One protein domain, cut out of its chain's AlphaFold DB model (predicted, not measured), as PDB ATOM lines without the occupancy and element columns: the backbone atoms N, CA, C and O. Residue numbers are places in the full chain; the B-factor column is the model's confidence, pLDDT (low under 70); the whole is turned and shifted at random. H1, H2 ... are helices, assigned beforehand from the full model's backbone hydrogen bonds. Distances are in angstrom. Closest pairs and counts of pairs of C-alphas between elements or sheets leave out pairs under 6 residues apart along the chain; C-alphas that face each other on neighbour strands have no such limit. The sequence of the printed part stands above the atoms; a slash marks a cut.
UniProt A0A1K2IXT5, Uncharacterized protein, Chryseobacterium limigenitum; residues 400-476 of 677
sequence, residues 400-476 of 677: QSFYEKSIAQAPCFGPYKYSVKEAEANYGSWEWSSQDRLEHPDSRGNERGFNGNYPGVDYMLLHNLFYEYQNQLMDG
ATOM      1  N   GLN A 400     148.992 246.782 219.111       92.31
ATOM      2  CA  GLN A 400     148.438 246.654 220.465       92.31
ATOM      3  C   GLN A 400     149.360 247.239 221.550       92.31
ATOM      4  O   GLN A 400     148.892 247.955 222.434       92.31
ATOM      5  N   SER A 401     150.669 247.007 221.419       92.69
ATOM      6  CA  SER A 401     151.693 247.499 222.346       92.69
ATOM      7  C   SER A 401     151.751 249.025 222.463       92.69
ATOM      8  O   SER A 401     152.228 249.547 223.468       92.69
ATOM      9  N   PHE A 402     151.254 249.760 221.461       92.62
ATOM     10  CA  PHE A 402     151.123 251.213 221.534       92.62
ATOM     11  C   PHE A 402     150.141 251.614 222.642       92.62
ATOM     12  O   PHE A 402     150.476 252.410 223.516       92.62
ATOM     13  N   TYR A 403     148.950 251.014 222.636       93.81
ATOM     14  CA  TYR A 403     147.898 251.302 223.610       93.81
ATOM     15  C   TYR A 403     148.254 250.782 225.002       93.81
ATOM     16  O   TYR A 403     148.051 251.489 225.987       93.81
ATOM     17  N   GLU A 404     148.860 249.595 225.075       93.50
ATOM     18  CA  GLU A 404     149.409 249.040 226.317       93.50
ATOM     19  C   GLU A 404     150.400 250.004 226.965       93.50
ATOM     20  O   GLU A 404     150.290 250.288 228.154       93.50
ATOM     21  N   LYS A 405     151.327 250.569 226.181       92.88
ATOM     22  CA  LYS A 405     152.295 251.551 226.673       92.88
ATOM     23  C   LYS A 405     151.608 252.811 227.201       92.88
ATOM     24  O   LYS A 405     151.942 253.248 228.299       92.88
ATOM     25  N   SER A 406     150.649 253.374 226.464       92.88
ATOM     26  CA  SER A 406     149.895 254.547 226.923       92.88
ATOM     27  C   SER A 406     149.188 254.284 228.256       92.88
ATOM     28  O   SER A 406     149.315 255.079 229.185       92.88
ATOM     29  N   ILE A 407     148.488 253.151 228.385       95.12
ATOM     30  CA  ILE A 407     147.802 252.755 229.626       95.12
ATOM     31  C   ILE A 407     148.827 252.539 230.750       95.12
ATOM     32  O   ILE A 407     148.646 253.038 231.861       95.12
ATOM     33  N   ALA A 408     149.945 251.862 230.469       92.06
ATOM     34  CA  ALA A 408     151.000 251.580 231.440       92.06
ATOM     35  C   ALA A 408     151.674 252.847 231.993       92.06
ATOM     36  O   ALA A 408     152.085 252.838 233.156       92.06
ATOM     37  N   GLN A 409     151.714 253.941 231.228       93.31
ATOM     38  CA  GLN A 409     152.300 255.224 231.634       93.31
ATOM     39  C   GLN A 409     151.397 256.092 232.522       93.31
ATOM     40  O   GLN A 409     151.857 257.122 233.008       93.31
ATOM     41  N   ALA A 410     150.137 255.704 232.751       93.88
ATOM     42  CA  ALA A 410     149.227 256.487 233.584       93.88
ATOM     43  C   ALA A 410     149.739 256.631 235.028       93.88
ATOM     44  O   ALA A 410     150.058 255.617 235.659       93.88
ATOM     45  N   PRO A 411     149.818 257.863 235.567       92.50
ATOM     46  CA  PRO A 411     150.318 258.100 236.916       92.50
ATOM     47  C   PRO A 411     149.397 257.451 237.948       92.50
ATOM     48  O   PRO A 411     148.175 257.568 237.881       92.50
ATOM     49  N   CYS A 412     149.960 256.778 238.945       85.06
ATOM     50  CA  CYS A 412     149.159 256.033 239.918       85.06
ATOM     51  C   CYS A 412     148.177 256.913 240.708       85.06
ATOM     52  O   CYS A 412     147.124 256.438 241.120       85.06
ATOM     53  N   PHE A 413     148.513 258.190 240.873       83.94
ATOM     54  CA  PHE A 413     147.779 259.165 241.676       83.94
ATOM     55  C   PHE A 413     146.856 260.081 240.870       83.94
ATOM     56  O   PHE A 413     146.308 261.048 241.395       83.94
ATOM     57  N   GLY A 414     146.634 259.743 239.603       91.44
ATOM     58  CA  GLY A 414     145.800 260.539 238.720       91.44
ATOM     59  C   GLY A 414     146.611 261.496 237.852       91.44
ATOM     60  O   GLY A 414     147.742 261.843 238.205       91.44
ATOM     61  N   PRO A 415     146.068 261.910 236.697       94.69
ATOM     62  CA  PRO A 415     146.733 262.864 235.821       94.69
ATOM     63  C   PRO A 415     146.812 264.243 236.487       94.69
ATOM     64  O   PRO A 415     145.875 264.669 237.176       94.69
ATOM     65  N   TYR A 416     147.940 264.923 236.285       93.31
ATOM     66  CA  TYR A 416     148.178 266.282 236.762       93.31
ATOM     67  C   TYR A 416     149.299 266.958 235.969       93.31
ATOM     68  O   TYR A 416     150.168 266.287 235.396       93.31
ATOM     69  N   LYS A 417     149.312 268.291 236.013       92.12
ATOM     70  CA  LYS A 417     150.393 269.153 235.531       92.12
ATOM     71  C   LYS A 417     150.357 270.494 236.265       92.12
ATOM     72  O   LYS A 417     149.380 271.209 236.158       92.12
ATOM     73  N   TYR A 418     151.411 270.885 236.970       88.75
ATOM     74  CA  TYR A 418     151.439 272.132 237.755       88.75
ATOM     75  C   TYR A 418     152.420 273.188 237.251       88.75
ATOM     76  O   TYR A 418     152.418 274.307 237.762       88.75
ATOM     77  N   SER A 419     153.280 272.855 236.288       81.75
ATOM     78  CA  SER A 419     154.202 273.818 235.690       81.75
ATOM     79  C   SER A 419     154.215 273.686 234.177       81.75
ATOM     80  O   SER A 419     154.296 272.587 233.627       81.75
ATOM     81  N   VAL A 420     154.155 274.845 233.524       64.88
ATOM     82  CA  VAL A 420     154.265 275.001 232.071       64.88
ATOM     83  C   VAL A 420     155.698 275.247 231.613       64.88
ATOM     84  O   VAL A 420     155.960 275.146 230.425       64.88
ATOM     85  N   LYS A 421     156.635 275.569 232.515       68.12
ATOM     86  CA  LYS A 421     158.027 275.811 232.119       68.12
ATOM     87  C   LYS A 421     158.721 274.468 231.927       68.12
ATOM     88  O   LYS A 421     158.874 273.730 232.895       68.12
ATOM     89  N   GLU A 422     159.189 274.170 230.712       60.28
ATOM     90  CA  GLU A 422     159.837 272.886 230.374       60.28
ATOM     91  C   GLU A 422     160.994 272.511 231.319       60.28
ATOM     92  O   GLU A 422     161.184 271.339 231.640       60.28
ATOM     93  N   ALA A 423     161.735 273.504 231.824       60.72
ATOM     94  CA  ALA A 423     162.827 273.301 232.781       60.72
ATOM     95  C   ALA A 423     162.366 272.828 234.179       60.72
ATOM     96  O   ALA A 423     163.190 272.396 234.981       60.72
ATOM     97  N   GLU A 424     161.066 272.914 234.470       69.06
ATOM     98  CA  GLU A 424     160.420 272.575 235.741       69.06
ATOM     99  C   GLU A 424     159.210 271.655 235.510       69.06
ATOM    100  O   GLU A 424     158.217 271.771 236.224       69.06
ATOM    101  N   ALA A 425     159.264 270.791 234.488       71.19
ATOM    102  CA  ALA A 425     158.199 269.856 234.132       71.19
ATOM    103  C   ALA A 425     157.643 269.128 235.372       71.19
ATOM    104  O   ALA A 425     158.220 268.156 235.858       71.19
ATOM    105  N   ASN A 426     156.516 269.622 235.886       84.31
ATOM    106  CA  ASN A 426     155.846 269.086 237.063       84.31
ATOM    107  C   ASN A 426     154.529 268.458 236.614       84.31
ATOM    108  O   ASN A 426     153.470 269.063 236.747       84.31
ATOM    109  N   TYR A 427     154.614 267.278 236.011       85.62
ATOM    110  CA  TYR A 427     153.471 266.468 235.600       85.62
ATOM    111  C   TYR A 427     153.738 264.994 235.909       85.62
ATOM    112  O   TYR A 427     154.889 264.560 235.912       85.62
ATOM    113  N   GLY A 428     152.681 264.213 236.149       83.25
ATOM    114  CA  GLY A 428     152.828 262.808 236.559       83.25
ATOM    115  C   GLY A 428     153.419 261.918 235.467       83.25
ATOM    116  O   GLY A 428     154.216 261.024 235.730       83.25
ATOM    117  N   SER A 429     153.050 262.181 234.216       91.06
ATOM    118  CA  SER A 429     153.692 261.602 233.037       91.06
ATOM    119  C   SER A 429     153.407 262.486 231.830       91.06
ATOM    120  O   SER A 429     152.368 263.145 231.788       91.06
ATOM    121  N   TRP A 430     154.293 262.480 230.832       92.06
ATOM    122  CA  TRP A 430     154.064 263.254 229.608       92.06
ATOM    123  C   TRP A 430     152.750 262.847 228.925       92.06
ATOM    124  O   TRP A 430     151.961 263.702 228.534       92.06
ATOM    125  N   GLU A 431     152.471 261.542 228.872       91.88
ATOM    126  CA  GLU A 431     151.283 260.992 228.212       91.88
ATOM    127  C   GLU A 431     149.963 261.460 228.846       91.88
ATOM    128  O   GLU A 431     148.966 261.619 228.146       91.88
ATOM    129  N   TRP A 432     149.979 261.727 230.152       93.88
ATOM    130  CA  TRP A 432     148.808 262.083 230.959       93.88
ATOM    131  C   TRP A 432     148.981 263.461 231.612       93.88
ATOM    132  O   TRP A 432     148.677 263.658 232.785       93.88
ATOM    133  N   SER A 433     149.531 264.406 230.847       92.94
ATOM    134  CA  SER A 433     149.750 265.802 231.253       92.94
ATOM    135  C   SER A 433     148.826 266.787 230.518       92.94
ATOM    136  O   SER A 433     149.157 267.961 230.371       92.94
ATOM    137  N   SER A 434     147.682 266.294 230.037       90.94
ATOM    138  CA  SER A 434     146.594 267.085 229.455       90.94
ATOM    139  C   SER A 434     145.313 266.861 230.259       90.94
ATOM    140  O   SER A 434     145.129 265.789 230.835       90.94
ATOM    141  N   GLN A 435     144.445 267.871 230.271       90.56
ATOM    142  CA  GLN A 435     143.116 267.832 230.883       90.56
ATOM    143  C   GLN A 435     142.200 266.800 230.218       90.56
ATOM    144  O   GLN A 435     141.498 266.058 230.905       90.56
ATOM    145  N   ASP A 436     142.247 266.750 228.888       89.06
ATOM    146  CA  ASP A 436     141.588 265.746 228.067       89.06
ATOM    147  C   ASP A 436     142.526 265.388 226.910       89.06
ATOM    148  O   ASP A 436     142.728 266.160 225.969       89.06
ATOM    149  N   ARG A 437     143.154 264.213 226.983       88.81
ATOM    150  CA  ARG A 437     144.002 263.715 225.898       88.81
ATOM    151  C   ARG A 437     143.201 263.382 224.640       88.81
ATOM    152  O   ARG A 437     143.780 263.348 223.557       88.81
ATOM    153  N   LEU A 438     141.923 263.042 224.758       86.19
ATOM    154  CA  LEU A 438     141.138 262.601 223.614       86.19
ATOM    155  C   LEU A 438     140.832 263.779 222.689       86.19
ATOM    156  O   LEU A 438     140.982 263.640 221.476       86.19
ATOM    157  N   GLU A 439     140.492 264.931 223.260       82.50
ATOM    158  CA  GLU A 439     140.223 266.158 222.503       82.50
ATOM    159  C   GLU A 439     141.485 266.988 222.236       82.50
ATOM    160  O   GLU A 439     141.703 267.420 221.107       82.50
ATOM    161  N   HIS A 440     142.367 267.146 223.229       83.12
ATOM    162  CA  HIS A 440     143.562 267.997 223.131       83.12
ATOM    163  C   HIS A 440     144.857 267.199 223.342       83.12
ATOM    164  O   HIS A 440     145.626 267.454 224.281       83.12
ATOM    165  N   PRO A 441     145.150 266.195 222.495       83.75
ATOM    166  CA  PRO A 441     146.352 265.371 222.631       83.75
ATOM    167  C   PRO A 441     147.662 266.151 222.420       83.75
ATOM    168  O   PRO A 441     148.726 265.691 222.843       83.75
ATOM    169  N   ASP A 442     147.624 267.315 221.776       80.44
ATOM    170  CA  ASP A 442     148.757 268.229 221.578       80.44
ATOM    171  C   ASP A 442     149.060 269.104 222.810       80.44
ATOM    172  O   ASP A 442     150.115 269.739 222.889       80.44
ATOM    173  N   SER A 443     148.166 269.103 223.802       84.50
ATOM    174  CA  SER A 443     148.377 269.777 225.086       84.50
ATOM    175  C   SER A 443     149.265 268.977 226.049       84.50
ATOM    176  O   SER A 443     149.745 269.531 227.041       84.50
ATOM    177  N   ARG A 444     149.562 267.704 225.736       88.56
ATOM    178  CA  ARG A 444     150.511 266.861 226.487       88.56
ATOM    179  C   ARG A 444     151.904 267.488 226.516       88.56
ATOM    180  O   ARG A 444     152.515 267.733 225.478       88.56
ATOM    181  N   GLY A 445     152.416 267.739 227.713       85.62
ATOM    182  CA  GLY A 445     153.747 268.290 227.970       85.62
ATOM    183  C   GLY A 445     153.969 269.715 227.454       85.62
ATOM    184  O   GLY A 445     155.053 270.250 227.642       85.62
ATOM    185  N   ASN A 446     152.972 270.327 226.816       77.19
ATOM    186  CA  ASN A 446     153.074 271.614 226.136       77.19
ATOM    187  C   ASN A 446     152.943 272.773 227.132       77.19
ATOM    188  O   ASN A 446     152.109 272.709 228.031       77.19
ATOM    189  N   GLU A 447     153.667 273.878 226.943       69.12
ATOM    190  CA  GLU A 447     153.518 275.095 227.759       69.12
ATOM    191  C   GLU A 447     152.093 275.684 227.724       69.12
ATOM    192  O   GLU A 447     151.700 276.409 228.633       69.12
ATOM    193  N   ARG A 448     151.301 275.371 226.691       75.56
ATOM    194  CA  ARG A 448     149.923 275.872 226.533       75.56
ATOM    195  C   ARG A 448     148.847 275.056 227.244       75.56
ATOM    196  O   ARG A 448     147.709 275.502 227.288       75.56
ATOM    197  N   GLY A 449     149.177 273.872 227.759       78.94
ATOM    198  CA  GLY A 449     148.191 273.059 228.473       78.94
ATOM    199  C   GLY A 449     147.842 273.657 229.839       78.94
ATOM    200  O   GLY A 449     148.695 274.280 230.473       78.94
ATOM    201  N   PHE A 450     146.624 273.406 230.301       88.50
ATOM    202  CA  PHE A 450     146.094 273.852 231.590       88.50
ATOM    203  C   PHE A 450     146.935 273.361 232.770       88.50
ATOM    204  O   PHE A 450     147.555 272.305 232.674       88.50
ATOM    205  N   ASN A 451     146.977 274.097 233.878       91.12
ATOM    206  CA  ASN A 451     147.596 273.594 235.104       91.12
ATOM    207  C   ASN A 451     146.527 272.955 235.994       91.12
ATOM    208  O   ASN A 451     145.355 273.285 235.889       91.12
ATOM    209  N   GLY A 452     146.928 272.057 236.880       92.56
ATOM    210  CA  GLY A 452     146.072 271.410 237.856       92.56
ATOM    211  C   GLY A 452     146.098 269.890 237.807       92.56
ATOM    212  O   GLY A 452     146.839 269.243 237.067       92.56
ATOM    213  N   ASN A 453     145.266 269.328 238.664       93.12
ATOM    214  CA  ASN A 453     144.836 267.945 238.662       93.12
ATOM    215  C   ASN A 453     143.713 267.767 237.638       93.12
ATOM    216  O   ASN A 453     142.819 268.612 237.564       93.12
ATOM    217  N   TYR A 454     143.705 266.643 236.921       95.38
ATOM    218  CA  TYR A 454     142.671 266.320 235.930       95.38
ATOM    219  C   TYR A 454     141.921 265.043 236.303       95.38
ATOM    220  O   TYR A 454     142.509 264.175 236.953       95.38
ATOM    221  N   PRO A 455     140.664 264.858 235.873       95.62
ATOM    222  CA  PRO A 455     139.833 263.739 236.316       95.62
ATOM    223  C   PRO A 455     140.291 262.359 235.807       95.62
ATOM    224  O   PRO A 455     139.978 261.349 236.433       95.62
ATOM    225  N   GLY A 456     141.043 262.291 234.701       96.19
ATOM    226  CA  GLY A 456     141.514 261.029 234.111       96.19
ATOM    227  C   GLY A 456     140.427 260.209 233.410       96.19
ATOM    228  O   GLY A 456     140.501 258.980 233.359       96.19
ATOM    229  N   VAL A 457     139.392 260.874 232.888       97.44
ATOM    230  CA  VAL A 457     138.312 260.221 232.127       97.44
ATOM    231  C   VAL A 457     138.816 259.627 230.817       97.44
ATOM    232  O   VAL A 457     138.426 258.522 230.444       97.44
ATOM    233  N   ASP A 458     139.723 260.326 230.151       95.12
ATOM    234  CA  ASP A 458     140.429 259.869 228.960       95.12
ATOM    235  C   ASP A 458     141.158 258.533 229.185       95.12
ATOM    236  O   ASP A 458     141.064 257.624 228.356       95.12
ATOM    237  N   TYR A 459     141.813 258.365 230.339       97.12
ATOM    238  CA  TYR A 459     142.411 257.097 230.753       97.12
ATOM    239  C   TYR A 459     141.356 256.014 230.925       97.12
ATOM    240  O   TYR A 459     141.519 254.918 230.388       97.12
ATOM    241  N   MET A 460     140.272 256.312 231.646       97.88
ATOM    242  CA  MET A 460     139.196 255.349 231.883       97.88
ATOM    243  C   MET A 460     138.575 254.864 230.569       97.88
ATOM    244  O   MET A 460     138.395 253.658 230.372       97.88
ATOM    245  N   LEU A 461     138.308 255.779 229.636       97.06
ATOM    246  CA  LEU A 461     137.769 255.437 228.327       97.06
ATOM    247  C   LEU A 461     138.775 254.631 227.494       97.06
ATOM    248  O   LEU A 461     138.413 253.578 226.969       97.06
ATOM    249  N   LEU A 462     140.040 255.062 227.404       96.19
ATOM    250  CA  LEU A 462     141.072 254.340 226.652       96.19
ATOM    251  C   LEU A 462     141.292 252.922 227.196       96.19
ATOM    252  O   LEU A 462     141.382 251.970 226.419       96.19
ATOM    253  N   HIS A 463     141.339 252.782 228.519       96.81
ATOM    254  CA  HIS A 463     141.426 251.504 229.213       96.81
ATOM    255  C   HIS A 463     140.272 250.579 228.798       96.81
ATOM    256  O   HIS A 463     140.503 249.476 228.298       96.81
ATOM    257  N   ASN A 464     139.025 251.036 228.924       97.75
ATOM    258  CA  ASN A 464     137.863 250.200 228.623       97.75
ATOM    259  C   ASN A 464     137.747 249.859 227.133       97.75
ATOM    260  O   ASN A 464     137.394 248.730 226.787       97.75
ATOM    261  N   LEU A 465     138.092 250.797 226.246       95.75
ATOM    262  CA  LEU A 465     138.181 250.549 224.808       95.75
ATOM    263  C   LEU A 465     139.188 249.439 224.497       95.75
ATOM    264  O   LEU A 465     138.886 248.529 223.724       95.75
ATOM    265  N   PHE A 466     140.369 249.493 225.109       96.06
ATOM    266  CA  PHE A 466     141.413 248.498 224.903       96.06
ATOM    267  C   PHE A 466     140.968 247.097 225.340       96.06
ATOM    268  O   PHE A 466     141.072 246.151 224.557       96.06
ATOM    269  N   TYR A 467     140.410 246.951 226.545       95.88
ATOM    270  CA  TYR A 467     139.979 245.640 227.049       95.88
ATOM    271  C   TYR A 467     138.746 245.087 226.324       95.88
ATOM    272  O   TYR A 467     138.658 243.881 226.083       95.88
ATOM    273  N   GLU A 468     137.802 245.932 225.904       95.12
ATOM    274  CA  GLU A 468     136.695 245.478 225.057       95.12
ATOM    275  C   GLU A 468     137.193 245.045 223.671       95.12
ATOM    276  O   GLU A 468     136.732 244.029 223.150       95.12
ATOM    277  N   TYR A 469     138.178 245.743 223.095       94.50
ATOM    278  CA  TYR A 469     138.829 245.304 221.862       94.50
ATOM    279  C   TYR A 469     139.471 243.916 222.013       94.50
ATOM    280  O   TYR A 469     139.233 243.048 221.170       94.50
ATOM    281  N   GLN A 470     140.217 243.670 223.098       93.56
ATOM    282  CA  GLN A 470     140.801 242.350 223.376       93.56
ATOM    283  C   GLN A 470     139.733 241.253 223.434       93.56
ATOM    284  O   GLN A 470     139.880 240.197 222.814       93.56
ATOM    285  N   ASN A 471     138.621 241.521 224.116       92.62
ATOM    286  CA  ASN A 471     137.520 240.570 224.195       92.62
ATOM    287  C   ASN A 471     136.867 240.308 222.827       92.62
ATOM    288  O   ASN A 471     136.535 239.168 222.515       92.62
ATOM    289  N   GLN A 472     136.726 241.325 221.972       90.12
ATOM    290  CA  GLN A 472     136.198 241.142 220.614       90.12
ATOM    291  C   GLN A 472     137.107 240.265 219.739       90.12
ATOM    292  O   GLN A 472     136.600 239.493 218.924       90.12
ATOM    293  N   LEU A 473     138.434 240.344 219.905       89.56
ATOM    294  CA  LEU A 473     139.366 239.434 219.227       89.56
ATOM    295  C   LEU A 473     139.161 237.981 219.672       89.56
ATOM    296  O   LEU A 473     139.167 237.073 218.838       89.56
ATOM    297  N   MET A 474     138.958 237.765 220.972       87.62
ATOM    298  CA  MET A 474     138.675 236.440 221.531       87.62
ATOM    299  C   MET A 474     137.349 235.879 221.000       87.62
ATOM    300  O   MET A 474     137.313 234.740 220.532       87.62
ATOM    301  N   ASP A 475     136.291 236.693 220.980       86.56
ATOM    302  CA  ASP A 475     134.972 236.304 220.465       86.56
ATOM    303  C   ASP A 475     135.033 235.950 218.962       86.56
ATOM    304  O   ASP A 475     134.453 234.955 218.513       86.56
ATOM    305  N   GLY A 476     135.775 236.734 218.170       83.62
ATOM    306  CA  GLY A 476     135.923 236.536 216.725       83.62
ATOM    307  C   GLY A 476     136.690 235.265 216.345       83.62
ATOM    308  O   GLY A 476     136.324 234.590 215.378       83.62
TER     309      GLY A 476
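What this domain is: This is residues 400 to 476 of the 677 residues of an uncharacterized protein of Chryseobacterium limigenitum (UniProt A0A1K2IXT5). What is seen first? There is little regular structure: a head of winding loop, residues 409 to 456, from which two helices, H1 and longer H2, extend side by side as a hairpin, with residues 471 to 476 of H2 sticking out. What is its make-up? The 77 printed residues include two named helices, H1 then H2, and no named strand; the class is all helix, with only 29 residues in named elements. It is only just compact, close to loose, with a radius of gyration of the C-alphas of 13.7 A and spans of 47 by 22 by 18 A.

Where its parts are: Where is H1? H1, residues 400 to 408, begins at C-alpha 400 (148.438, 246.654, 220.465) and is 12.3 A long. Where is H2? H2, residues 457 to 476, is 28.4 A long and ends at C-alpha 476 (135.923, 236.536, 216.725).

How they stand to each other: How do the helices stand? In this helical hairpin H1 touches residues 459 to 466 alone of H2; the closest C-alphas, of Ile 407 and His 463, are 6.5 A apart. They run opposite ways at a shallow tilt of 34.6 degrees, only just short of steep. What of their backbones? In H1 and H2 every O i to N i+4 pair is within hydrogen-bond range.

The domain as a whole: How far does it reach? The two farthest C-alphas, of Ala 423 and Gly 476, are 48.3 A apart. Is it continuous? The printed part has no cut; the 48-residue link from H1 to H2 is long. Where is confidence low? The model's pLDDT is under 70 at residues 420 to 424 and residue 447.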